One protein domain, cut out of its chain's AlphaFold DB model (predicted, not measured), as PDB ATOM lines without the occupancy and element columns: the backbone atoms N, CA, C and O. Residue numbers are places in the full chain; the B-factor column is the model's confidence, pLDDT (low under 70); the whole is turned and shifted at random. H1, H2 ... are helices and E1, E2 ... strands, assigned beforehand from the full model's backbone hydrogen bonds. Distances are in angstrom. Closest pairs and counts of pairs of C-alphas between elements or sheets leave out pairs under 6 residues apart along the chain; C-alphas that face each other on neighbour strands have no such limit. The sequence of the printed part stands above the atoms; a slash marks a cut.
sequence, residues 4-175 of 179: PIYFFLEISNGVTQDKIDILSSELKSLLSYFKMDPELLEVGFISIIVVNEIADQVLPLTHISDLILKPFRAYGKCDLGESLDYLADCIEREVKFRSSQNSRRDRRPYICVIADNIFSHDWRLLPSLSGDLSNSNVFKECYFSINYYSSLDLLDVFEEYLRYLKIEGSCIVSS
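What this domain is: This is residues 4 to 175 of the 179 residues of an uncharacterized protein of Acinetobacter haemolyticus (UniProt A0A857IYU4). A twisted sheet of five strands has the helix H3 running along one face, over E2 and E1, while the longest helix, H1, only grazes the sheet, as do H2 and H5. H4 is off the sheet, close to H3 and to H5, and long loops join several parts. The printed part has 172 residues, with five named helices and five named strands along the chain as E1 H1 H2 E2 E3 H3 E4 H4 E5 H5. The sheet, in the order E3 E2 E1 E4 E5, is mixed, and the class is mixed, helices and strands. The whole is compact, with a radius of gyration of the C-alphas of 16.0 A and spans of 48 by 37 by 26 A.

How they stand to each other: In the sheet, E1, residues 4 to 10, is parallel to E2, residues 44 to 51, with N 7 and O 47 2.8 A apart, and to E4, residues 110 to 115, with N 8 and O 112 2.8 A apart. E4 is parallel to the edge strand E5, residues 143 to 148, with N 113 and O 145 2.8 A apart. E2 and the other edge strand E3, residues 55 to 63, form an antiparallel hairpin, with N 50 and O 56 2.8 A apart. H3, residues 80 to 94, is on one face of the sheet, making two layers, a helix over a sheet, at a height over the sheet of 9.1 A; it lies over E2 and E1 and runs along the strands, at 26 degrees to E2 on the local plane. The closest C-alphas of E3 and H3 are those of Ala 55 and Ser 83, 5.2 A apart. E1, H1, residues 17 to 34, H2, residues 38 to 43, and E2 form a strand-helix-strand unit, two parallel neighbour strands with helices between, with a right-handed crossover; E4, H4, residues 123 to 129, and E5 form another, also right-handed. H4 is close but not clearly touching H3, with the C-alphas of Gly 81 and Leu 129 closest at 5.2 A. H5, residues 152 to 164, is near E5. In H1 and H3 every O i to N i+4 pair is within hydrogen-bond range, against 1 of 2 in H2, 7 of 9 in H5 and 1 of 3 in H4, where 3 of 4 O i to N i+3 pairs are.

Where its parts are: E1 begins at C-alpha 4 (23.731, -40.095, -26.033). E2 is 22.8 A long, E3 21.4 A, H1 25.6 A and H3 21.1 A. H5, 20.4 A long, ends at C-alpha 164 (4.041, -53.869, -26.949).

The domain as a whole: The two C-alphas farthest apart, those of Gly 14 and Gln 101, are 49.9 A apart. The printed part has no cut. The links E3 to H3, H3 to E4 and H4 to E5 are long. Residues 13 to 14, 75 to 82 and 116 to 175 have pLDDT under 70.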
ATOM      1  N   PRO A   4      24.336 -40.185 -27.358       93.12
ATOM      2  CA  PRO A   4      23.731 -40.095 -26.033       93.12
ATOM      3  C   PRO A   4      23.536 -41.485 -25.423       93.12
ATOM      4  O   PRO A   4      23.020 -42.382 -26.091       93.12
ATOM      5  N   ILE A   5      23.903 -41.643 -24.156       88.75
ATOM      6  CA  ILE A   5      23.718 -42.861 -23.369       88.75
ATOM      7  C   ILE A   5      23.036 -42.469 -22.051       88.75
ATOM      8  O   ILE A   5      23.545 -41.631 -21.311       88.75
ATOM      9  N   TYR A   6      21.881 -43.051 -21.756       87.94
ATOM     10  CA  TYR A   6      21.114 -42.815 -20.536       87.94
ATOM     11  C   TYR A   6      21.164 -44.065 -19.672       87.94
ATOM     12  O   TYR A   6      20.735 -45.120 -20.119       87.94
ATOM     13  N   PHE A   7      21.653 -43.953 -18.442       85.94
ATOM     14  CA  PHE A   7      21.449 -44.973 -17.420       85.94
ATOM     15  C   PHE A   7      20.190 -44.626 -16.633       85.94
ATOM     16  O   PHE A   7      20.120 -43.557 -16.031       85.94
ATOM     17  N   PHE A   8      19.206 -45.511 -16.655       85.44
ATOM     18  CA  PHE A   8      17.944 -45.378 -15.944       85.44
ATOM     19  C   PHE A   8      17.905 -46.430 -14.837       85.44
ATOM     20  O   PHE A   8      17.771 -47.622 -15.109       85.44
ATOM     21  N   LEU A   9      18.127 -45.993 -13.601       85.44
ATOM     22  CA  LEU A   9      18.352 -46.849 -12.443       85.44
ATOM     23  C   LEU A   9      17.072 -46.914 -11.609       85.44
ATOM     24  O   LEU A   9      16.820 -46.009 -10.816       85.44
ATOM     25  N   GLU A  10      16.271 -47.958 -11.785       79.88
ATOM     26  CA  GLU A  10      15.088 -48.219 -10.961       79.88
ATOM     27  C   GLU A  10      15.507 -48.972  -9.699       79.88
ATOM     28  O   GLU A  10      16.115 -50.040  -9.767       79.88
ATOM     29  N   ILE A  11      15.258 -48.368  -8.536       78.75
ATOM     30  CA  ILE A  11      15.678 -48.913  -7.246       78.75
ATOM     31  C   ILE A  11      14.435 -49.116  -6.385       78.75
ATOM     32  O   ILE A  11      13.881 -48.161  -5.832       78.75
ATOM     33  N   SER A  12      14.015 -50.372  -6.257       71.00
ATOM     34  CA  SER A  12      12.797 -50.742  -5.550       71.00
ATOM     35  C   SER A  12      12.906 -50.587  -4.025       71.00
ATOM     36  O   SER A  12      13.980 -50.520  -3.411       71.00
ATOM     37  N   ASN A  13      11.742 -50.569  -3.374       64.69
ATOM     38  CA  ASN A  13      11.652 -50.575  -1.919       64.69
ATOM     39  C   ASN A  13      12.241 -51.866  -1.335       64.69
ATOM     40  O   ASN A  13      11.667 -52.943  -1.480       64.69
ATOM     41  N   GLY A  14      13.342 -51.737  -0.593       66.12
ATOM     42  CA  GLY A  14      14.016 -52.858   0.072       66.12
ATOM     43  C   GLY A  14      15.490 -53.002  -0.300       66.12
ATOM     44  O   GLY A  14      16.203 -53.776   0.344       66.12
ATOM     45  N   VAL A  15      15.976 -52.236  -1.281       73.69
ATOM     46  CA  VAL A  15      17.414 -52.118  -1.538       73.69
ATOM     47  C   VAL A  15      18.087 -51.421  -0.360       73.69
ATOM     48  O   VAL A  15      17.699 -50.333   0.061       73.69
ATOM     49  N   THR A  16      19.106 -52.069   0.201       79.38
ATOM     50  CA  THR A  16      19.901 -51.504   1.292       79.38
ATOM     51  C   THR A  16      20.876 -50.457   0.760       79.38
ATOM     52  O   THR A  16      21.311 -50.528  -0.391       79.38
ATOM     53  N   GLN A  17      21.290 -49.517   1.614       82.00
ATOM     54  CA  GLN A  17      22.301 -48.522   1.241       82.00
ATOM     55  C   GLN A  17      23.604 -49.183   0.754       82.00
ATOM     56  O   GLN A  17      24.172 -48.722  -0.227       82.00
ATOM     57  N   ASP A  18      24.007 -50.314   1.342       80.69
ATOM     58  CA  ASP A  18      25.194 -51.066   0.910       80.69
ATOM     59  C   ASP A  18      25.116 -51.499  -0.565       80.69
ATOM     60  O   ASP A  18      26.106 -51.433  -1.291       80.69
ATOM     61  N   LYS A  19      23.932 -51.908  -1.042       78.75
ATOM     62  CA  LYS A  19      23.728 -52.273  -2.453       78.75
ATOM     63  C   LYS A  19      23.779 -51.051  -3.370       78.75
ATOM     64  O   LYS A  19      24.345 -51.135  -4.456       78.75
ATOM     65  N   ILE A  20      23.226 -49.919  -2.929       82.19
ATOM     66  CA  ILE A  20      23.303 -48.643  -3.661       82.19
ATOM     67  C   ILE A  20      24.763 -48.189  -3.776       82.19
ATOM     68  O   ILE A  20      25.192 -47.739  -4.838       82.19
ATOM     69  N   ASP A  21      25.544 -48.344  -2.707       83.75
ATOM     70  CA  ASP A  21      26.958 -47.972  -2.682       83.75
ATOM     71  C   ASP A  21      27.793 -48.865  -3.618       83.75
ATOM     72  O   ASP A  21      28.652 -48.354  -4.344       83.75
ATOM     73  N   ILE A  22      27.493 -50.172  -3.674       81.62
ATOM     74  CA  ILE A  22      28.084 -51.103  -4.650       81.62
ATOM     75  C   ILE A  22      27.750 -50.662  -6.079       81.62
ATOM     76  O   ILE A  22      28.670 -50.448  -6.866       81.62
ATOM     77  N   LEU A  23      26.472 -50.426  -6.392       81.31
ATOM     78  CA  LEU A  23      26.041 -49.959  -7.714       81.31
ATOM     79  C   LEU A  23      26.729 -48.641  -8.099       81.31
ATOM     80  O   LEU A  23      27.215 -48.482  -9.216       81.31
ATOM     81  N   SER A  24      26.826 -47.692  -7.165       85.25
ATOM     82  CA  SER A  24      27.531 -46.425  -7.380       85.25
ATOM     83  C   SER A  24      29.012 -46.645  -7.712       85.25
ATOM     84  O   SER A  24      29.567 -45.960  -8.576       85.25
ATOM     85  N   SER A  25      29.664 -47.600  -7.046       82.50
ATOM     86  CA  SER A  25      31.059 -47.969  -7.305       82.50
ATOM     87  C   SER A  25      31.241 -48.661  -8.660       82.50
ATOM     88  O   SER A  25      32.192 -48.357  -9.388       82.50
ATOM     89  N   GLU A  26      30.327 -49.557  -9.026       79.44
ATOM     90  CA  GLU A  26      30.318 -50.234 -10.327       79.44
ATOM     91  C   GLU A  26      30.116 -49.228 -11.461       79.44
ATOM     92  O   GLU A  26      30.912 -49.194 -12.401       79.44
ATOM     93  N   LEU A  27      29.152 -48.313 -11.322       83.94
ATOM     94  CA  LEU A  27      28.942 -47.221 -12.270       83.94
ATOM     95  C   LEU A  27      30.193 -46.354 -12.405       83.94
ATOM     96  O   LEU A  27      30.644 -46.109 -13.518       83.94
ATOM     97  N   LYS A  28      30.822 -45.928 -11.303       85.00
ATOM     98  CA  LYS A  28      32.076 -45.149 -11.366       85.00
ATOM     99  C   LYS A  28      33.185 -45.888 -12.113       85.00
ATOM    100  O   LYS A  28      33.936 -45.256 -12.860       85.00
ATOM    101  N   SER A  29      33.280 -47.200 -11.919       79.75
ATOM    102  CA  SER A  29      34.255 -48.035 -12.620       79.75
ATOM    103  C   SER A  29      33.947 -48.071 -14.118       79.75
ATOM    104  O   SER A  29      34.823 -47.752 -14.919       79.75
ATOM    105  N   LEU A  30      32.689 -48.316 -14.498       79.44
ATOM    106  CA  LEU A  30      32.223 -48.284 -15.888       79.44
ATOM    107  C   LEU A  30      32.496 -46.936 -16.570       79.44
ATOM    108  O   LEU A  30      33.079 -46.891 -17.652       79.44
ATOM    109  N   LEU A  31      32.152 -45.823 -15.916       84.44
ATOM    110  CA  LEU A  31      32.424 -44.483 -16.445       84.44
ATOM    111  C   LEU A  31      33.928 -44.235 -16.626       84.44
ATOM    112  O   LEU A  31      34.330 -43.531 -17.550       84.44
ATOM    113  N   SER A  32      34.765 -44.808 -15.759       84.50
ATOM    114  CA  SER A  32      36.223 -44.724 -15.891       84.50
ATOM    115  C   SER A  32      36.726 -45.524 -17.090       84.50
ATOM    116  O   SER A  32      37.584 -45.027 -17.812       84.50
ATOM    117  N   TYR A  33      36.159 -46.704 -17.357       79.31
ATOM    118  CA  TYR A  33      36.466 -47.475 -18.565       79.31
ATOM    119  C   TYR A  33      36.061 -46.733 -19.839       79.31
ATOM    120  O   TYR A  33      36.857 -46.649 -20.770       79.31
ATOM    121  N   PHE A  34      34.882 -46.106 -19.867       83.50
ATOM    122  CA  PHE A  34      34.460 -45.295 -21.016       83.50
ATOM    123  C   PHE A  34      35.386 -44.106 -21.290       83.50
ATOM    124  O   PHE A  34      35.595 -43.749 -22.444       83.50
ATOM    125  N   LYS A  35      36.002 -43.522 -20.254       88.12
ATOM    126  CA  LYS A  35      37.031 -42.481 -20.422       88.12
ATOM    127  C   LYS A  35      38.330 -43.000 -21.045       88.12
ATOM    128  O   LYS A  35      39.166 -42.185 -21.418       88.12
ATOM    129  N   MET A  36      38.540 -44.312 -21.124       85.19
ATOM    130  CA  MET A  36      39.710 -44.909 -21.777       85.19
ATOM    131  C   MET A  36      39.445 -45.275 -23.240       85.19
ATOM    132  O   MET A  36      40.400 -45.547 -23.963       85.19
ATOM    133  N   ASP A  37      38.184 -45.273 -23.677       82.94
ATOM    134  CA  ASP A  37      37.786 -45.572 -25.050       82.94
ATOM    135  C   ASP A  37      37.886 -44.301 -25.922       82.94
ATOM    136  O   ASP A  37      37.132 -43.343 -25.709       82.94
ATOM    137  N   PRO A  38      38.807 -44.255 -26.908       90.19
ATOM    138  CA  PRO A  38      38.988 -43.083 -27.760       90.19
ATOM    139  C   PRO A  38      37.759 -42.740 -28.610       90.19
ATOM    140  O   PRO A  38      37.515 -41.560 -28.861       90.19
ATOM    141  N   GLU A  39      36.988 -43.739 -29.048       86.69
ATOM    142  CA  GLU A  39      35.797 -43.516 -29.872       86.69
ATOM    143  C   GLU A  39      34.677 -42.894 -29.037       86.69
ATOM    144  O   GLU A  39      34.023 -41.935 -29.461       86.69
ATOM    145  N   LEU A  40      34.481 -43.393 -27.814       82.56
ATOM    146  CA  LEU A  40      33.513 -42.824 -26.879       82.56
ATOM    147  C   LEU A  40      33.921 -41.426 -26.407       82.56
ATOM    148  O   LEU A  40      33.059 -40.559 -26.289       82.56
ATOM    149  N   LEU A  41      35.210 -41.161 -26.194       92.25
ATOM    150  CA  LEU A  41      35.693 -39.827 -25.829       92.25
ATOM    151  C   LEU A  41      35.428 -38.756 -26.895       92.25
ATOM    152  O   LEU A  41      35.378 -37.580 -26.549       92.25
ATOM    153  N   GLU A  42      35.296 -39.124 -28.170       92.69
ATOM    154  CA  GLU A  42      35.071 -38.150 -29.244       92.69
ATOM    155  C   GLU A  42      33.617 -37.655 -29.286       92.69
ATOM    156  O   GLU A  42      33.349 -36.490 -29.597       92.69
ATOM    157  N   VAL A  43      32.659 -38.547 -29.017       92.62
ATOM    158  CA  VAL A  43      31.238 -38.282 -29.293       92.62
ATOM    159  C   VAL A  43      30.287 -38.632 -28.155       92.62
ATOM    160  O   VAL A  43      29.110 -38.283 -28.238       92.62
ATOM    161  N   GLY A  44      30.745 -39.337 -27.126       93.00
ATOM    162  CA  GLY A  44      29.914 -39.930 -26.088       93.00
ATOM    163  C   GLY A  44      29.459 -38.935 -25.028       93.00
ATOM    164  O   GLY A  44      30.230 -38.127 -24.505       93.00
ATOM    165  N   PHE A  45      28.174 -39.020 -24.696       96.81
ATOM    166  CA  PHE A  45      27.559 -38.260 -23.618       96.81
ATOM    167  C   PHE A  45      26.735 -39.193 -22.746       96.81
ATOM    168  O   PHE A  45      25.993 -40.020 -23.271       96.81
ATOM    169  N   ILE A  46      26.838 -39.029 -21.430       93.75
ATOM    170  CA  ILE A  46      26.173 -39.888 -20.456       93.75
ATOM    171  C   ILE A  46      25.258 -39.057 -19.565       93.75
ATOM    172  O   ILE A  46      25.666 -38.019 -19.049       93.75
ATOM    173  N   SER A  47      24.034 -39.542 -19.389       96.19
ATOM    174  CA  SER A  47      23.078 -39.099 -18.377       96.19
ATOM    175  C   SER A  47      22.786 -40.264 -17.431       96.19
ATOM    176  O   SER A  47      22.738 -41.413 -17.869       96.19
ATOM    177  N   ILE A  48      22.583 -39.985 -16.147       93.06
ATOM    178  CA  ILE A  48      22.176 -40.977 -15.146       93.06
ATOM    179  C   ILE A  48      20.939 -40.446 -14.434       93.06
ATOM    180  O   ILE A  48      20.965 -39.356 -13.860       93.06
ATOM    181  N   ILE A  49      19.873 -41.234 -14.481       91.44
ATOM    182  CA  ILE A  49      18.599 -40.983 -13.821       91.44
ATOM    183  C   ILE A  49      18.413 -42.079 -12.783       91.44
ATOM    184  O   ILE A  49      18.495 -43.261 -13.108       91.44
ATOM    185  N   VAL A  50      18.201 -41.681 -11.536       89.50
ATOM    186  CA  VAL A  50      17.874 -42.580 -10.433       89.50
ATOM    187  C   VAL A  50      16.393 -42.445 -10.158       89.50
ATOM    188  O   VAL A  50      15.877 -41.336 -10.043       89.50
ATOM    189  N   VAL A  51      15.725 -43.580 -10.047       83.31
ATOM    190  CA  VAL A  51      14.287 -43.665  -9.878       83.31
ATOM    191  C   VAL A  51      13.978 -44.394  -8.581       83.31
ATOM    192  O   VAL A  51      14.412 -45.526  -8.361       83.31
ATOM    193  N   ASN A  52      13.249 -43.699  -7.713       78.62
ATOM    194  CA  ASN A  52      12.792 -44.177  -6.412       78.62
ATOM    195  C   ASN A  52      11.337 -43.716  -6.188       78.62
ATOM    196  O   ASN A  52      10.520 -43.981  -7.052       78.62
ATOM    197  N   GLU A  53      10.979 -43.026  -5.098       75.38
ATOM    198  CA  GLU A  53       9.715 -42.267  -5.000       75.38
ATOM    199  C   GLU A  53       9.512 -41.258  -6.142       75.38
ATOM    200  O   GLU A  53       8.391 -41.077  -6.607       75.38
ATOM    201  N   ILE A  54      10.593 -40.623  -6.599       77.31
ATOM    202  CA  ILE A  54      10.599 -39.695  -7.734       77.31
ATOM    203  C   ILE A  54      11.762 -40.023  -8.673       77.31
ATOM    204  O   ILE A  54      12.787 -40.572  -8.256       77.31
ATOM    205  N   ALA A  55      11.621 -39.666  -9.948       84.19
ATOM    206  CA  ALA A  55      12.726 -39.710 -10.896       84.19
ATOM    207  C   ALA A  55      13.614 -38.465 -10.733       84.19
ATOM    208  O   ALA A  55      13.133 -37.335 -10.807       84.19
ATOM    209  N   ASP A  56      14.915 -38.672 -10.525       89.06
ATOM    210  CA  ASP A  56      15.906 -37.600 -10.401       89.06
ATOM    211  C   ASP A  56      17.083 -37.825 -11.355       89.06
ATOM    212  O   ASP A  56      17.699 -38.894 -11.399       89.06
ATOM    213  N   GLN A  57      17.431 -36.790 -12.120       93.12
ATOM    214  CA  GLN A  57      18.569 -36.820 -13.035       93.12
ATOM    215  C   GLN A  57      19.847 -36.447 -12.274       93.12
ATOM    216  O   GLN A  57      20.322 -35.312 -12.318       93.12
ATOM    217  N   VAL A  58      20.425 -37.431 -11.586       93.12
ATOM    218  CA  VAL A  58      21.632 -37.257 -10.758       93.12
ATOM    219  C   VAL A  58      22.881 -36.894 -11.570       93.12
ATOM    220  O   VAL A  58      23.846 -36.351 -11.020       93.12
ATOM    221  N   LEU A  59      22.872 -37.175 -12.878       94.31
ATOM    222  CA  LEU A  59      23.869 -36.707 -13.835       94.31
ATOM    223  C   LEU A  59      23.166 -36.273 -15.134       94.31
ATOM    224  O   LEU A  59      22.629 -37.140 -15.823       94.31
ATOM    225  N   PRO A  60      23.164 -34.974 -15.496       96.19
ATOM    226  CA  PRO A  60      22.617 -34.515 -16.773       96.19
ATOM    227  C   PRO A  60      23.450 -35.034 -17.947       96.19
ATOM    228  O   PRO A  60      24.578 -35.487 -17.732       96.19
ATOM    229  N   LEU A  61      22.948 -34.927 -19.184       97.38
ATOM    230  CA  LEU A  61      23.657 -35.409 -20.376       97.38
ATOM    231  C   LEU A  61      25.009 -34.690 -20.569       97.38
ATOM    232  O   LEU A  61      25.106 -33.624 -21.183       97.38
ATOM    233  N   THR A  62      26.068 -35.318 -20.060       96.88
ATOM    234  CA  THR A  62      27.403 -34.739 -19.871       96.88
ATOM    235  C   THR A  62      28.415 -35.474 -20.735       96.88
ATOM    236  O   THR A  62      28.339 -36.691 -20.897       96.88
ATOM    237  N   HIS A  63      29.367 -34.742 -21.313       96.81
ATOM    238  CA  HIS A  63      30.421 -35.343 -22.127       96.81
ATOM    239  C   HIS A  63      31.276 -36.305 -21.292       96.81
ATOM    240  O   HIS A  63      31.546 -36.029 -20.121       96.81
ATOM    241  N   ILE A  64      31.734 -37.412 -21.888       94.00
ATOM    242  CA  ILE A  64      32.453 -38.468 -21.155       94.00
ATOM    243  C   ILE A  64      33.695 -37.948 -20.421       94.00
ATOM    244  O   ILE A  64      33.954 -38.375 -19.295       94.00
ATOM    245  N   SER A  65      34.431 -36.989 -20.990       93.12
ATOM    246  CA  SER A  65      35.603 -36.388 -20.328       93.12
ATOM    247  C   SER A  65      35.267 -35.722 -18.989       93.12
ATOM    248  O   SER A  65      36.085 -35.745 -18.068       93.12
ATOM    249  N   ASP A  66      34.050 -35.196 -18.855       94.69
ATOM    250  CA  ASP A  66      33.657 -34.277 -17.783       94.69
ATOM    251  C   ASP A  66      32.810 -34.965 -16.703       94.69
ATOM    252  O   ASP A  66      32.317 -34.324 -15.774       94.69
ATOM    253  N   LEU A  67      32.636 -36.287 -16.801       92.56
ATOM    254  CA  LEU A  67      31.774 -37.041 -15.895       92.56
ATOM    255  C   LEU A  67      32.301 -37.014 -14.462       92.56
ATOM    256  O   LEU A  67      33.423 -37.459 -14.186       92.56
ATOM    257  N   ILE A  68      31.432 -36.570 -13.554       89.06
ATOM    258  CA  ILE A  68      31.615 -36.612 -12.106       89.06
ATOM    259  C   ILE A  68      30.321 -37.155 -11.491       89.06
ATOM    260  O   ILE A  68      29.351 -36.420 -11.313       89.06
ATOM    261  N   LEU A  69      30.308 -38.448 -11.152       88.81
ATOM    262  CA  LEU A  69      29.169 -39.066 -10.472       88.81
ATOM    263  C   LEU A  69      29.232 -38.777  -8.969       88.81
ATOM    264  O   LEU A  69      30.098 -39.292  -8.249       88.81
ATOM    265  N   LYS A  70      28.301 -37.948  -8.496       87.06
ATOM    266  CA  LYS A  70      28.110 -37.688  -7.069       87.06
ATOM    267  C   LYS A  70      27.427 -38.888  -6.397       87.06
ATOM    268  O   LYS A  70      26.708 -39.627  -7.066       87.06
ATOM    269  N   PRO A  71      27.643 -39.100  -5.086       84.25
ATOM    270  CA  PRO A  71      26.848 -40.058  -4.331       84.25
ATOM    271  C   PRO A  71      25.359 -39.737  -4.474       84.25
ATOM    272  O   PRO A  71      24.968 -38.573  -4.371       84.25
ATOM    273  N   PHE A  72      24.552 -40.768  -4.681       85.19
ATOM    274  CA  PHE A  72      23.101 -40.673  -4.739       85.19
ATOM    275  C   PHE A  72      22.488 -41.636  -3.724       85.19
ATOM    276  O   PHE A  72      23.155 -42.531  -3.203       85.19
ATOM    277  N   ARG A  73      21.219 -41.411  -3.405       80.25
ATOM    278  CA  ARG A  73      20.434 -42.258  -2.507       80.25
ATOM    279  C   ARG A  73      19.129 -42.611  -3.198       80.25
ATOM    280  O   ARG A  73      18.678 -41.869  -4.067       80.25
ATOM    281  N   ALA A  74      18.525 -43.715  -2.787       74.62
ATOM    282  CA  ALA A  74      17.217 -44.117  -3.267       74.62
ATOM    283  C   ALA A  74      16.362 -44.620  -2.109       74.62
ATOM    284  O   ALA A  74      16.789 -45.486  -1.348       74.62
ATOM    285  N   TYR A  75      15.177 -44.028  -1.971       66.88
ATOM    286  CA  TYR A  75      14.182 -44.370  -0.961       66.88
ATOM    287  C   TYR A  75      12.781 -44.236  -1.564       66.88
ATOM    288  O   TYR A  75      12.543 -43.318  -2.345       66.88
ATOM    289  N   GLY A  76      11.853 -45.097  -1.151       65.31
ATOM    290  CA  GLY A  76      10.441 -44.984  -1.511       65.31
ATOM    291  C   GLY A  76      10.029 -45.806  -2.734       65.31
ATOM    292  O   GLY A  76      10.831 -46.501  -3.354       65.31
ATOM    293  N   LYS A  77       8.717 -45.810  -3.008       62.41
ATOM    294  CA  LYS A  77       8.105 -46.661  -4.037       62.41
ATOM    295  C   LYS A  77       8.022 -45.906  -5.361       62.41
ATOM    296  O   LYS A  77       7.414 -44.846  -5.391       62.41
ATOM    297  N   CYS A  78       8.531 -46.512  -6.426       64.50
ATOM    298  CA  CYS A  78       8.454 -45.975  -7.778       64.50
ATOM    299  C   CYS A  78       7.096 -46.211  -8.443       64.50
ATOM    300  O   CYS A  78       6.573 -47.331  -8.418       64.50
ATOM    301  N   ASP A  79       6.581 -45.171  -9.105       68.25
ATOM    302  CA  ASP A  79       5.688 -45.314 -10.254       68.25
ATOM    303  C   ASP A  79       6.531 -45.310 -11.537       68.25
ATOM    304  O   ASP A  79       7.126 -44.304 -11.939       68.25
ATOM    305  N   LEU A  80       6.639 -46.486 -12.157       69.12
ATOM    306  CA  LEU A  80       7.448 -46.677 -13.358       69.12
ATOM    307  C   LEU A  80       6.928 -45.837 -14.535       69.12
ATOM    308  O   LEU A  80       7.733 -45.413 -15.361       69.12
ATOM    309  N   GLY A  81       5.616 -45.585 -14.609       67.12
ATOM    310  CA  GLY A  81       5.014 -44.796 -15.684       67.12
ATOM    311  C   GLY A  81       5.513 -43.353 -15.659       67.12
ATOM    312  O   GLY A  81       6.148 -42.908 -16.614       67.12
ATOM    313  N   GLU A  82       5.330 -42.670 -14.525       69.88
ATOM    314  CA  GLU A  82       5.774 -41.277 -14.328       69.88
ATOM    315  C   GLU A  82       7.290 -41.122 -14.533       69.88
ATOM    316  O   GLU A  82       7.777 -40.150 -15.113       69.88
ATOM    317  N   SER A  83       8.056 -42.128 -14.117       78.00
ATOM    318  CA  SER A  83       9.512 -42.116 -14.248       78.00
ATOM    319  C   SER A  83       9.985 -42.243 -15.698       78.00
ATOM    320  O   SER A  83      11.007 -41.663 -16.074       78.00
ATOM    321  N   LEU A  84       9.256 -42.987 -16.532       77.12
ATOM    322  CA  LEU A  84       9.562 -43.099 -17.956       77.12
ATOM    323  C   LEU A  84       9.156 -41.837 -18.729       77.12
ATOM    324  O   LEU A  84       9.882 -41.448 -19.646       77.12
ATOM    325  N   ASP A  85       8.086 -41.152 -18.327       77.56
ATOM    326  CA  ASP A  85       7.752 -39.828 -18.871       77.56
ATOM    327  C   ASP A  85       8.866 -38.816 -18.561       77.56
ATOM    328  O   ASP A  85       9.343 -38.111 -19.454       77.56
ATOM    329  N   TYR A  86       9.397 -38.830 -17.335       84.88
ATOM    330  CA  TYR A  86      10.546 -38.001 -16.964       84.88
ATOM    331  C   TYR A  86      11.798 -38.298 -17.813       84.88
ATOM    332  O   TYR A  86      12.498 -37.380 -18.254       84.88
ATOM    333  N   LEU A  87      12.084 -39.577 -18.090       85.50
ATOM    334  CA  LEU A  87      13.167 -39.967 -19.001       85.50
ATOM    335  C   LEU A  87      12.931 -39.425 -20.421       85.50
ATOM    336  O   LEU A  87      13.875 -38.922 -21.039       85.50
ATOM    337  N   ALA A  88      11.701 -39.514 -20.936       83.12
ATOM    338  CA  ALA A  88      11.349 -38.987 -22.253       83.12
ATOM    339  C   ALA A  88      11.607 -37.477 -22.331       83.12
ATOM    340  O   ALA A  88      12.255 -37.017 -23.275       83.12
ATOM    341  N   ASP A  89      11.190 -36.735 -21.304       87.31
ATOM    342  CA  ASP A  89      11.404 -35.294 -21.187       87.31
ATOM    343  C   ASP A  89      12.895 -34.931 -21.170       87.31
ATOM    344  O   ASP A  89      13.321 -33.987 -21.843       87.31
ATOM    345  N   CYS A  90      13.723 -35.670 -20.423       92.00
ATOM    346  CA  CYS A  90      15.175 -35.478 -20.443       92.00
ATOM    347  C   CYS A  90      15.737 -35.664 -21.858       92.00
ATOM    348  O   CYS A  90      16.428 -34.780 -22.374       92.00
ATOM    349  N   ILE A  91      15.383 -36.767 -22.520       88.06
ATOM    350  CA  ILE A  91      15.864 -37.076 -23.868       88.06
ATOM    351  C   ILE A  91      15.427 -36.003 -24.872       88.06
ATOM    352  O   ILE A  91      16.250 -35.545 -25.667       88.06
ATOM    353  N   GLU A  92      14.163 -35.579 -24.842       88.94
ATOM    354  CA  GLU A  92      13.635 -34.576 -25.770       88.94
ATOM    355  C   GLU A  92      14.343 -33.223 -25.617       88.94
ATOM    356  O   GLU A  92      14.655 -32.565 -26.615       88.94
ATOM    357  N   ARG A  93      14.668 -32.826 -24.382       91.94
ATOM    358  CA  ARG A  93      15.408 -31.583 -24.116       91.94
ATOM    359  C   ARG A  93      16.878 -31.665 -24.526       91.94
ATOM    360  O   ARG A  93      17.449 -30.663 -24.960       91.94
ATOM    361  N   GLU A  94      17.518 -32.818 -24.348       94.88
ATOM    362  CA  GLU A  94      18.981 -32.937 -24.409       94.88
ATOM    363  C   GLU A  94      19.514 -33.462 -25.759       94.88
ATOM    364  O   GLU A  94      20.686 -33.219 -26.102       94.88
ATOM    365  N   VAL A  95      18.667 -34.140 -26.548       91.94
ATOM    366  CA  VAL A  95      19.035 -34.830 -27.798       91.94
ATOM    367  C   VAL A  95      18.458 -34.140 -29.033       91.94
ATOM    368  O   VAL A  95      17.259 -33.903 -29.165       91.94
ATOM    369  N   LYS A  96      19.313 -33.878 -30.029       90.56
ATOM    370  CA  LYS A  96      18.890 -33.273 -31.300       90.56
ATOM    371  C   LYS A  96      18.487 -34.330 -32.323       90.56
ATOM    372  O   LYS A  96      19.302 -34.761 -33.136       90.56
ATOM    373  N   PHE A  97      17.207 -34.684 -32.369       84.19
ATOM    374  CA  PHE A  97      16.703 -35.677 -33.328       84.19
ATOM    375  C   PHE A  97      16.688 -35.211 -34.792       84.19
ATOM    376  O   PHE A  97      16.718 -36.040 -35.705       84.19
ATOM    377  N   ARG A  98      16.680 -33.895 -35.041       82.94
ATOM    378  CA  ARG A  98      16.630 -33.300 -36.387       82.94
ATOM    379  C   ARG A  98      17.891 -32.493 -36.682       82.94
ATOM    380  O   ARG A  98      18.427 -31.816 -35.806       82.94
ATOM    381  N   SER A  99      18.352 -32.536 -37.930       78.75
ATOM    382  CA  SER A  99      19.418 -31.646 -38.395       78.75
ATOM    383  C   SER A  99      18.881 -30.232 -38.601       78.75
ATOM    384  O   SER A  99      17.774 -30.048 -39.106       78.75
ATOM    385  N   SER A 100      19.692 -29.237 -38.260       78.25
ATOM    386  CA  SER A 100      19.459 -27.828 -38.588       78.25
ATOM    387  C   SER A 100      20.539 -27.343 -39.557       78.25
ATOM    388  O   SER A 100      21.517 -28.056 -39.790       78.25
ATOM    389  N   GLN A 101      20.402 -26.129 -40.094       74.62
ATOM    390  CA  GLN A 101      21.378 -25.562 -41.039       74.62
ATOM    391  C   GLN A 101      22.821 -25.558 -40.493       74.62
ATOM    392  O   GLN A 101      23.756 -25.711 -41.269       74.62
ATOM    393  N   ASN A 102      22.995 -25.476 -39.166       73.56
ATOM    394  CA  ASN A 102      24.305 -25.384 -38.509       73.56
ATOM    395  C   ASN A 102      24.639 -26.575 -37.593       73.56
ATOM    396  O   ASN A 102      25.667 -26.559 -36.918       73.56
ATOM    397  N   SER A 103      23.796 -27.612 -37.522       74.69
ATOM    398  CA  SER A 103      24.073 -28.764 -36.655       74.69
ATOM    399  C   SER A 103      23.535 -30.073 -37.217       74.69
ATOM    400  O   SER A 103      22.344 -30.200 -37.505       74.69
ATOM    401  N   ARG A 104      24.404 -31.086 -37.286       84.81
ATOM    402  CA  ARG A 104      23.996 -32.472 -37.556       84.81
ATOM    403  C   ARG A 104      23.120 -32.992 -36.412       84.81
ATOM    404  O   ARG A 104      23.333 -32.599 -35.266       84.81
ATOM    405  N   ARG A 105      22.162 -33.866 -36.742       89.62
ATOM    406  CA  ARG A 105      21.385 -34.616 -35.743       89.62
ATOM    407  C   ARG A 105      22.323 -35.440 -34.864       89.62
ATOM    408  O   ARG A 105      23.375 -35.867 -35.341       89.62
ATOM    409  N   ASP A 106      21.934 -35.659 -33.619       91.44
ATOM    410  CA  ASP A 106      22.598 -36.606 -32.733       91.44
ATOM    411  C   ASP A 106      22.239 -38.042 -33.133       91.44
ATOM    412  O   ASP A 106      21.257 -38.293 -33.843       91.44
ATOM    413  N   ARG A 107      23.084 -38.993 -32.729       87.50
ATOM    414  CA  ARG A 107      22.806 -40.419 -32.916       87.50
ATOM    415  C   ARG A 107      21.625 -40.821 -32.029       87.50
ATOM    416  O   ARG A 107      21.347 -40.169 -31.024       87.50
ATOM    417  N   ARG A 108      20.954 -41.908 -32.415       82.62
ATOM    418  CA  ARG A 108      19.891 -42.529 -31.615       82.62
ATOM    419  C   ARG A 108      20.407 -42.813 -30.196       82.62
ATOM    420  O   ARG A 108      21.468 -43.437 -30.096       82.62
ATOM    421  N   PRO A 109      19.732 -42.327 -29.136       84.62
ATOM    422  CA  PRO A 109      20.157 -42.572 -27.764       84.62
ATOM    423  C   PRO A 109      20.161 -44.058 -27.421       84.62
ATOM    424  O   PRO A 109      19.272 -44.793 -27.848       84.62
ATOM    425  N   TYR A 110      21.124 -44.474 -26.609       80.25
ATOM    426  CA  TYR A 110      21.121 -45.772 -25.945       80.25
ATOM    427  C   TYR A 110      20.590 -45.587 -24.525       80.25
ATOM    428  O   TYR A 110      21.060 -44.713 -23.806       80.25
ATOM    429  N   ILE A 111      19.615 -46.385 -24.120       79.88
ATOM    430  CA  ILE A 111      19.007 -46.370 -22.792       79.88
ATOM    431  C   ILE A 111      19.377 -47.691 -22.118       79.88
ATOM    432  O   ILE A 111      18.920 -48.756 -22.520       79.88
ATOM    433  N   CYS A 112      20.240 -47.620 -21.114       74.50
ATOM    434  CA  CYS A 112      20.586 -48.726 -20.238       74.50
ATOM    435  C   CYS A 112      19.705 -48.652 -18.992       74.50
ATOM    436  O   CYS A 112      19.891 -47.787 -18.139       74.50
ATOM    437  N   VAL A 113      18.730 -49.541 -18.895       75.44
ATOM    438  CA  VAL A 113      17.892 -49.690 -17.712       75.44
ATOM    439  C   VAL A 113      18.576 -50.666 -16.762       75.44
ATOM    440  O   VAL A 113      18.980 -51.758 -17.159       75.44
ATOM    441  N   ILE A 114      18.710 -50.286 -15.502       73.31
ATOM    442  CA  ILE A 114      19.201 -51.163 -14.441       73.31
ATOM    443  C   ILE A 114      18.133 -51.177 -13.368       73.31
ATOM    444  O   ILE A 114      17.766 -50.119 -12.863       73.31
ATOM    445  N   ALA A 115      17.640 -52.362 -13.038       71.31
ATOM    446  CA  ALA A 115      16.554 -52.504 -12.090       71.31
ATOM    447  C   ALA A 115      16.725 -53.734 -11.204       71.31
ATOM    448  O   ALA A 115      17.224 -54.779 -11.630       71.31
ATOM    449  N   ASP A 116      16.301 -53.624  -9.952       65.31
ATOM    450  CA  ASP A 116      16.419 -54.707  -8.981       65.31
ATOM    451  C   ASP A 116      15.144 -55.556  -8.882       65.31
ATOM    452  O   ASP A 116      15.239 -56.753  -8.585       65.31
ATOM    453  N   ASN A 117      13.966 -54.976  -9.152       55.16
ATOM    454  CA  ASN A 117      12.690 -55.684  -9.087       55.16
ATOM    455  C   ASN A 117      11.564 -54.968  -9.858       55.16
ATOM    456  O   ASN A 117      10.574 -54.537  -9.259       55.16
ATOM    457  N   ILE A 118      11.671 -54.906 -11.191       48.88
ATOM    458  CA  ILE A 118      10.676 -54.213 -12.040       48.88
ATOM    459  C   ILE A 118       9.239 -54.747 -11.821       48.88
ATOM    460  O   ILE A 118       8.267 -54.034 -12.066       48.88
ATOM    461  N   PHE A 119       9.056 -55.973 -11.304       48.66
ATOM    462  CA  PHE A 119       7.758 -56.661 -11.318       48.66
ATOM    463  C   PHE A 119       7.340 -57.304  -9.989       48.66
ATOM    464  O   PHE A 119       6.758 -58.387  -9.962       48.66
ATOM    465  N   SER A 120       7.539 -56.614  -8.862       40.69
ATOM    466  CA  SER A 120       6.869 -57.010  -7.605       40.69
ATOM    467  C   SER A 120       5.338 -56.848  -7.647       40.69
ATOM    468  O   SER A 120       4.641 -57.335  -6.757       40.69
ATOM    469  N   HIS A 121       4.804 -56.158  -8.659       39.78
ATOM    470  CA  HIS A 121       3.372 -55.961  -8.866       39.78
ATOM    471  C   HIS A 121       2.965 -56.501 -10.237       39.78
ATOM    472  O   HIS A 121       3.690 -56.352 -11.216       39.78
ATOM    473  N   ASP A 122       1.803 -57.150 -10.255       44.91
ATOM    474  CA  ASP A 122       1.175 -57.847 -11.376       44.91
ATOM    475  C   ASP A 122       1.485 -57.213 -12.746       44.91
ATOM    476  O   ASP A 122       0.934 -56.172 -13.100       44.91
ATOM    477  N   TRP A 123       2.361 -57.851 -13.526       43.62
ATOM    478  CA  TRP A 123       2.817 -57.391 -14.847       43.62
ATOM    479  C   TRP A 123       1.663 -57.118 -15.830       43.62
ATOM    480  O   TRP A 123       1.792 -56.333 -16.766       43.62
ATOM    481  N   ARG A 124       0.485 -57.701 -15.580       39.84
ATOM    482  CA  ARG A 124      -0.759 -57.440 -16.319       39.84
ATOM    483  C   ARG A 124      -1.282 -56.007 -16.151       39.84
ATOM    484  O   ARG A 124      -2.171 -55.608 -16.897       39.84
ATOM    485  N   LEU A 125      -0.738 -55.231 -15.209       42.00
ATOM    486  CA  LEU A 125      -1.020 -53.803 -15.016       42.00
ATOM    487  C   LEU A 125      -0.093 -52.890 -15.838       42.00
ATOM    488  O   LEU A 125      -0.312 -51.678 -15.878       42.00
ATOM    489  N   LEU A 126       0.908 -53.433 -16.538       42.91
ATOM    490  CA  LEU A 126       1.786 -52.646 -17.411       42.91
ATOM    491  C   LEU A 126       1.054 -51.923 -18.549       42.91
ATOM    492  O   LEU A 126       1.394 -50.772 -18.805       42.91
ATOM    493  N   PRO A 127       0.023 -52.488 -19.209       39.28
ATOM    494  CA  PRO A 127      -0.793 -51.751 -20.177       39.28
ATOM    495  C   PRO A 127      -1.503 -50.528 -19.572       39.28
ATOM    496  O   PRO A 127      -1.729 -49.547 -20.270       39.28
ATOM    497  N   SER A 128      -1.819 -50.563 -18.271       37.16
ATOM    498  CA  SER A 128      -2.403 -49.431 -17.535       37.16
ATOM    499  C   SER A 128      -1.367 -48.435 -16.995       37.16
ATOM    500  O   SER A 128      -1.706 -47.269 -16.834       37.16
ATOM    501  N   LEU A 129      -0.120 -48.864 -16.755       36.66
ATOM    502  CA  LEU A 129       1.017 -47.992 -16.399       36.66
ATOM    503  C   LEU A 129       1.694 -47.366 -17.636       36.66
ATOM    504  O   LEU A 129       2.322 -46.322 -17.545       36.66
ATOM    505  N   SER A 130       1.549 -47.989 -18.808       43.06
ATOM    506  CA  SER A 130       2.095 -47.544 -20.104       43.06
ATOM    507  C   SER A 130       1.179 -46.584 -20.859       43.06
ATOM    508  O   SER A 130       1.263 -46.500 -22.087       43.06
ATOM    509  N   GLY A 131       0.324 -45.861 -20.127       39.12
ATOM    510  CA  GLY A 131      -0.685 -44.956 -20.673       39.12
ATOM    511  C   GLY A 131      -0.183 -44.016 -21.773       39.12
ATOM    512  O   GLY A 131      -0.977 -43.683 -22.646       39.12
ATOM    513  N   ASP A 132       1.116 -43.680 -21.822       44.22
ATOM    514  CA  ASP A 132       1.668 -42.786 -22.851       44.22
ATOM    515  C   ASP A 132       3.015 -43.178 -23.497       44.22
ATOM    516  O   ASP A 132       3.438 -42.551 -24.473       44.22
ATOM    517  N   LEU A 133       3.664 -44.275 -23.092       46.19
ATOM    518  CA  LEU A 133       4.964 -44.678 -23.670       46.19
ATOM    519  C   LEU A 133       4.899 -44.985 -25.173       46.19
ATOM    520  O   LEU A 133       5.839 -44.713 -25.917       46.19
ATOM    521  N   SER A 134       3.765 -45.521 -25.635       46.88
ATOM    522  CA  SER A 134       3.521 -45.807 -27.056       46.88
ATOM    523  C   SER A 134       3.229 -44.549 -27.900       46.88
ATOM    524  O   SER A 134       3.404 -44.569 -29.128       46.88
ATOM    525  N   ASN A 135       2.833 -43.446 -27.250       45.91
ATOM    526  CA  ASN A 135       2.575 -42.145 -27.873       45.91
ATOM    527  C   ASN A 135       3.840 -41.287 -27.969       45.91
ATOM    528  O   ASN A 135       3.962 -40.485 -28.902       45.91
ATOM    529  N   SER A 136       4.810 -41.486 -27.072       56.34
ATOM    530  CA  SER A 136       6.096 -40.800 -27.146       56.34
ATOM    531  C   SER A 136       6.882 -41.254 -28.379       56.34
ATOM    532  O   SER A 136       7.427 -42.355 -28.466       56.34
ATOM    533  N   ASN A 137       6.967 -40.374 -29.380       63.25
ATOM    534  CA  ASN A 137       7.790 -40.618 -30.565       63.25
ATOM    535  C   ASN A 137       9.290 -40.682 -30.240       63.25
ATOM    536  O   ASN A 137      10.057 -41.149 -31.080       63.25
ATOM    537  N   VAL A 138       9.703 -40.238 -29.049       67.06
ATOM    538  CA  VAL A 138      11.103 -40.209 -28.614       67.06
ATOM    539  C   VAL A 138      11.664 -41.624 -28.491       67.06
ATOM    540  O   VAL A 138      12.711 -41.912 -29.066       67.06
ATOM    541  N   PHE A 139      10.943 -42.542 -27.839       67.12
ATOM    542  CA  PHE A 139      11.441 -43.902 -27.601       67.12
ATOM    543  C   PHE A 139      11.557 -44.756 -28.867       67.12
ATOM    544  O   PHE A 139      12.369 -45.677 -28.911       67.12
ATOM    545  N   LYS A 140      10.836 -44.403 -29.940       63.81
ATOM    546  CA  LYS A 140      10.996 -45.028 -31.269       63.81
ATOM    547  C   LYS A 140      12.365 -44.741 -31.898       63.81
ATOM    548  O   LYS A 140      12.768 -45.413 -32.842       63.81
ATOM    549  N   GLU A 141      13.080 -43.736 -31.396       64.31
ATOM    550  CA  GLU A 141      14.414 -43.348 -31.853       64.31
ATOM    551  C   GLU A 141      15.519 -43.760 -30.863       64.31
ATOM    552  O   GLU A 141      16.637 -43.251 -30.968       64.31
ATOM    553  N   CYS A 142      15.242 -44.683 -29.934       61.47
ATOM    554  CA  CYS A 142      16.184 -45.143 -28.911       61.47
ATOM    555  C   CYS A 142      16.489 -46.646 -29.013       61.47
ATOM    556  O   CYS A 142      15.657 -47.440 -29.443       61.47
ATOM    557  N   TYR A 143      17.684 -47.036 -28.570       61.72
ATOM    558  CA  TYR A 143      18.056 -48.424 -28.292       61.72
ATOM    559  C   TYR A 143      17.937 -48.698 -26.795       61.72
ATOM    560  O   TYR A 143      18.250 -47.812 -26.007       61.72
ATOM    561  N   PHE A 144      17.545 -49.909 -26.398       57.03
ATOM    562  CA  PHE A 144      17.402 -50.290 -24.991       57.03
ATOM    563  C   PHE A 144      18.286 -51.493 -24.643       57.03
ATOM    564  O   PHE A 144      18.401 -52.427 -25.432       57.03
ATOM    565  N   SER A 145      18.882 -51.465 -23.454       56.47
ATOM    566  CA  SER A 145      19.567 -52.585 -22.796       56.47
ATOM    567  C   SER A 145      19.076 -52.647 -21.354       56.47
ATOM    568  O   SER A 145      18.936 -51.587 -20.744       56.47
ATOM    569  N   ILE A 146      18.761 -53.833 -20.826       57.31
ATOM    570  CA  ILE A 146      18.195 -53.967 -19.475       57.31
ATOM    571  C   ILE A 146      18.969 -54.987 -18.660       57.31
ATOM    572  O   ILE A 146      19.086 -56.142 -19.055       57.31
ATOM    573  N   ASN A 147      19.422 -54.577 -17.479       55.28
ATOM    574  CA  ASN A 147      20.129 -55.437 -16.539       55.28
ATOM    575  C   ASN A 147      19.299 -55.644 -15.268       55.28
ATOM    576  O   ASN A 147      18.769 -54.684 -14.702       55.28
ATOM    577  N   TYR A 148      19.220 -56.900 -14.820       57.12
ATOM    578  CA  TYR A 148      18.442 -57.317 -13.651       57.12
ATOM    579  C   TYR A 148      19.328 -57.945 -12.578       57.12
ATOM    580  O   TYR A 148      20.235 -58.717 -12.880       57.12
ATOM    581  N   TYR A 149      18.993 -57.687 -11.310       50.00
ATOM    582  CA  TYR A 149      19.648 -58.296 -10.143       50.00
ATOM    583  C   TYR A 149      18.824 -59.406  -9.455       50.00
ATOM    584  O   TYR A 149      19.263 -59.952  -8.438       50.00
ATOM    585  N   SER A 150      17.640 -59.763  -9.969       47.97
ATOM    586  CA  SER A 150      16.782 -60.825  -9.417       47.97
ATOM    587  C   SER A 150      16.176 -61.728 -10.511       47.97
ATOM    588  O   SER A 150      16.272 -61.422 -11.693       47.97
ATOM    589  N   SER A 151      15.685 -62.908 -10.101       48.59
ATOM    590  CA  SER A 151      15.593 -64.177 -10.858       48.59
ATOM    591  C   SER A 151      15.107 -64.143 -12.319       48.59
ATOM    592  O   SER A 151      14.222 -63.378 -12.683       48.59
ATOM    593  N   LEU A 152      15.617 -65.112 -13.095       49.59
ATOM    594  CA  LEU A 152      15.436 -65.390 -14.535       49.59
ATOM    595  C   LEU A 152      13.995 -65.347 -15.108       49.59
ATOM    596  O   LEU A 152      13.858 -65.214 -16.319       49.59
ATOM    597  N   ASP A 153      12.941 -65.402 -14.289       52.16
ATOM    598  CA  ASP A 153      11.533 -65.472 -14.732       52.16
ATOM    599  C   ASP A 153      10.959 -64.141 -15.281       52.16
ATOM    600  O   ASP A 153       9.797 -64.079 -15.680       52.16
ATOM    601  N   LEU A 154      11.747 -63.058 -15.299       51.66
ATOM    602  CA  LEU A 154      11.303 -61.715 -15.714       51.66
ATOM    603  C   LEU A 154      11.716 -61.317 -17.140       51.66
ATOM    604  O   LEU A 154      11.240 -60.300 -17.647       51.66
ATOM    605  N   LEU A 155      12.558 -62.115 -17.806       52.03
ATOM    606  CA  LEU A 155      12.994 -61.852 -19.182       52.03
ATOM    607  C   LEU A 155      11.837 -61.897 -20.188       52.03
ATOM    608  O   LEU A 155      11.682 -60.973 -20.986       52.03
ATOM    609  N   ASP A 156      11.000 -62.933 -20.114       54.69
ATOM    610  CA  ASP A 156       9.917 -63.162 -21.079       54.69
ATOM    611  C   ASP A 156       8.845 -62.061 -21.015       54.69
ATOM    612  O   ASP A 156       8.392 -61.553 -22.042       54.69
ATOM    613  N   VAL A 157       8.498 -61.634 -19.797       54.72
ATOM    614  CA  VAL A 157       7.558 -60.529 -19.537       54.72
ATOM    615  C   VAL A 157       8.090 -59.220 -20.118       54.72
ATOM    616  O   VAL A 157       7.338 -58.401 -20.654       54.72
ATOM    617  N   PHE A 158       9.403 -59.019 -20.032       54.91
ATOM    618  CA  PHE A 158      10.029 -57.786 -20.466       54.91
ATOM    619  C   PHE A 158      10.161 -57.683 -21.991       54.91
ATOM    620  O   PHE A 158       9.882 -56.629 -22.571       54.91
ATOM    621  N   GLU A 159      10.512 -58.777 -22.668       57.09
ATOM    622  CA  GLU A 159      10.481 -58.815 -24.133       57.09
ATOM    623  C   GLU A 159       9.078 -58.537 -24.683       57.09
ATOM    624  O   GLU A 159       8.927 -57.819 -25.676       57.09
ATOM    625  N   GLU A 160       8.041 -59.080 -24.041       57.91
ATOM    626  CA  GLU A 160       6.651 -58.834 -24.423       57.91
ATOM    627  C   GLU A 160       6.267 -57.355 -24.246       57.91
ATOM    628  O   GLU A 160       5.610 -56.774 -25.116       57.91
ATOM    629  N   TYR A 161       6.764 -56.705 -23.189       56.72
ATOM    630  CA  TYR A 161       6.565 -55.276 -22.952       56.72
ATOM    631  C   TYR A 161       7.263 -54.386 -23.994       56.72
ATOM    632  O   TYR A 161       6.644 -53.472 -24.543       56.72
ATOM    633  N   LEU A 162       8.520 -54.673 -24.352       55.88
ATOM    634  CA  LEU A 162       9.213 -53.941 -25.422       55.88
ATOM    635  C   LEU A 162       8.515 -54.095 -26.780       55.88
ATOM    636  O   LEU A 162       8.382 -53.117 -27.524       55.88
ATOM    637  N   ARG A 163       8.027 -55.304 -27.092       59.69
ATOM    638  CA  ARG A 163       7.222 -55.556 -28.298       59.69
ATOM    639  C   ARG A 163       5.921 -54.758 -28.275       59.69
ATOM    640  O   ARG A 163       5.564 -54.171 -29.297       59.69
ATOM    641  N   TYR A 164       5.239 -54.693 -27.129       55.41
ATOM    642  CA  TYR A 164       4.041 -53.869 -26.949       55.41
ATOM    643  C   TYR A 164       4.325 -52.383 -27.229       55.41
ATOM    644  O   TYR A 164       3.555 -51.728 -27.935       55.41
ATOM    645  N   LEU A 165       5.473 -51.871 -26.775       49.41
ATOM    646  CA  LEU A 165       5.902 -50.488 -27.010       49.41
ATOM    647  C   LEU A 165       6.450 -50.220 -28.425       49.41
ATOM    648  O   LEU A 165       6.722 -49.066 -28.758       49.41
ATOM    649  N   LYS A 166       6.574 -51.243 -29.286       52.34
ATOM    650  CA  LYS A 166       7.152 -51.150 -30.645       52.34
ATOM    651  C   LYS A 166       8.565 -50.550 -30.663       52.34
ATOM    652  O   LYS A 166       8.940 -49.854 -31.608       52.34
ATOM    653  N   ILE A 167       9.336 -50.803 -29.612       51.00
ATOM    654  CA  ILE A 167      10.733 -50.386 -29.511       51.00
ATOM    655  C   ILE A 167      11.577 -51.412 -30.281       51.00
ATOM    656  O   ILE A 167      11.710 -52.558 -29.861       51.00
ATOM    657  N   GLU A 168      12.127 -51.022 -31.433       43.62
ATOM    658  CA  GLU A 168      13.040 -51.863 -32.218       43.62
ATOM    659  C   GLU A 168      14.488 -51.641 -31.755       43.62
ATOM    660  O   GLU A 168      15.137 -50.662 -32.128       43.62
ATOM    661  N   GLY A 169      15.022 -52.557 -30.946       43.75
ATOM    662  CA  GLY A 169      16.417 -52.510 -30.513       43.75
ATOM    663  C   GLY A 169      16.870 -53.807 -29.855       43.75
ATOM    664  O   GLY A 169      16.092 -54.460 -29.167       43.75
ATOM    665  N   SER A 170      18.127 -54.178 -30.099       41.22
ATOM    666  CA  SER A 170      18.803 -55.353 -29.548       41.22
ATOM    667  C   SER A 170      18.877 -55.253 -28.022       41.22
ATOM    668  O   SER A 170      19.829 -54.700 -27.478       41.22
ATOM    669  N   CYS A 171      17.845 -55.746 -27.343       42.75
ATOM    670  CA  CYS A 171      17.826 -55.867 -25.895       42.75
ATOM    671  C   CYS A 171      18.901 -56.883 -25.496       42.75
ATOM    672  O   CYS A 171      18.761 -58.075 -25.767       42.75
ATOM    673  N   ILE A 172      20.004 -56.410 -24.918       43.81
ATOM    674  CA  ILE A 172      20.959 -57.282 -24.239       43.81
ATOM    675  C   ILE A 172      20.469 -57.359 -22.802       43.81
ATOM    676  O   ILE A 172      20.429 -56.341 -22.111       43.81
ATOM    677  N   VAL A 173      20.032 -58.547 -22.396       44.00
ATOM    678  CA  VAL A 173      19.639 -58.808 -21.018       44.00
ATOM    679  C   VAL A 173      20.748 -59.595 -20.350       44.00
ATOM    680  O   VAL A 173      21.016 -60.730 -20.742       44.00
ATOM    681  N   SER A 174      21.390 -58.994 -19.351       44.44
ATOM    682  CA  SER A 174      22.436 -59.654 -18.577       44.44
ATOM    683  C   SER A 174      22.107 -59.658 -17.085       44.44
ATOM    684  O   SER A 174      21.512 -58.726 -16.539       44.44
ATOM    685  N   SER A 175      22.485 -60.757 -16.428       40.72
ATOM    686  CA  SER A 175      22.468 -60.905 -14.966       40.72
ATOM    687  C   SER A 175      23.703 -60.286 -14.304       40.72
ATOM    688  O   SER A 175      23.821 -60.263 -13.080       40.72
TER     689      SER A 175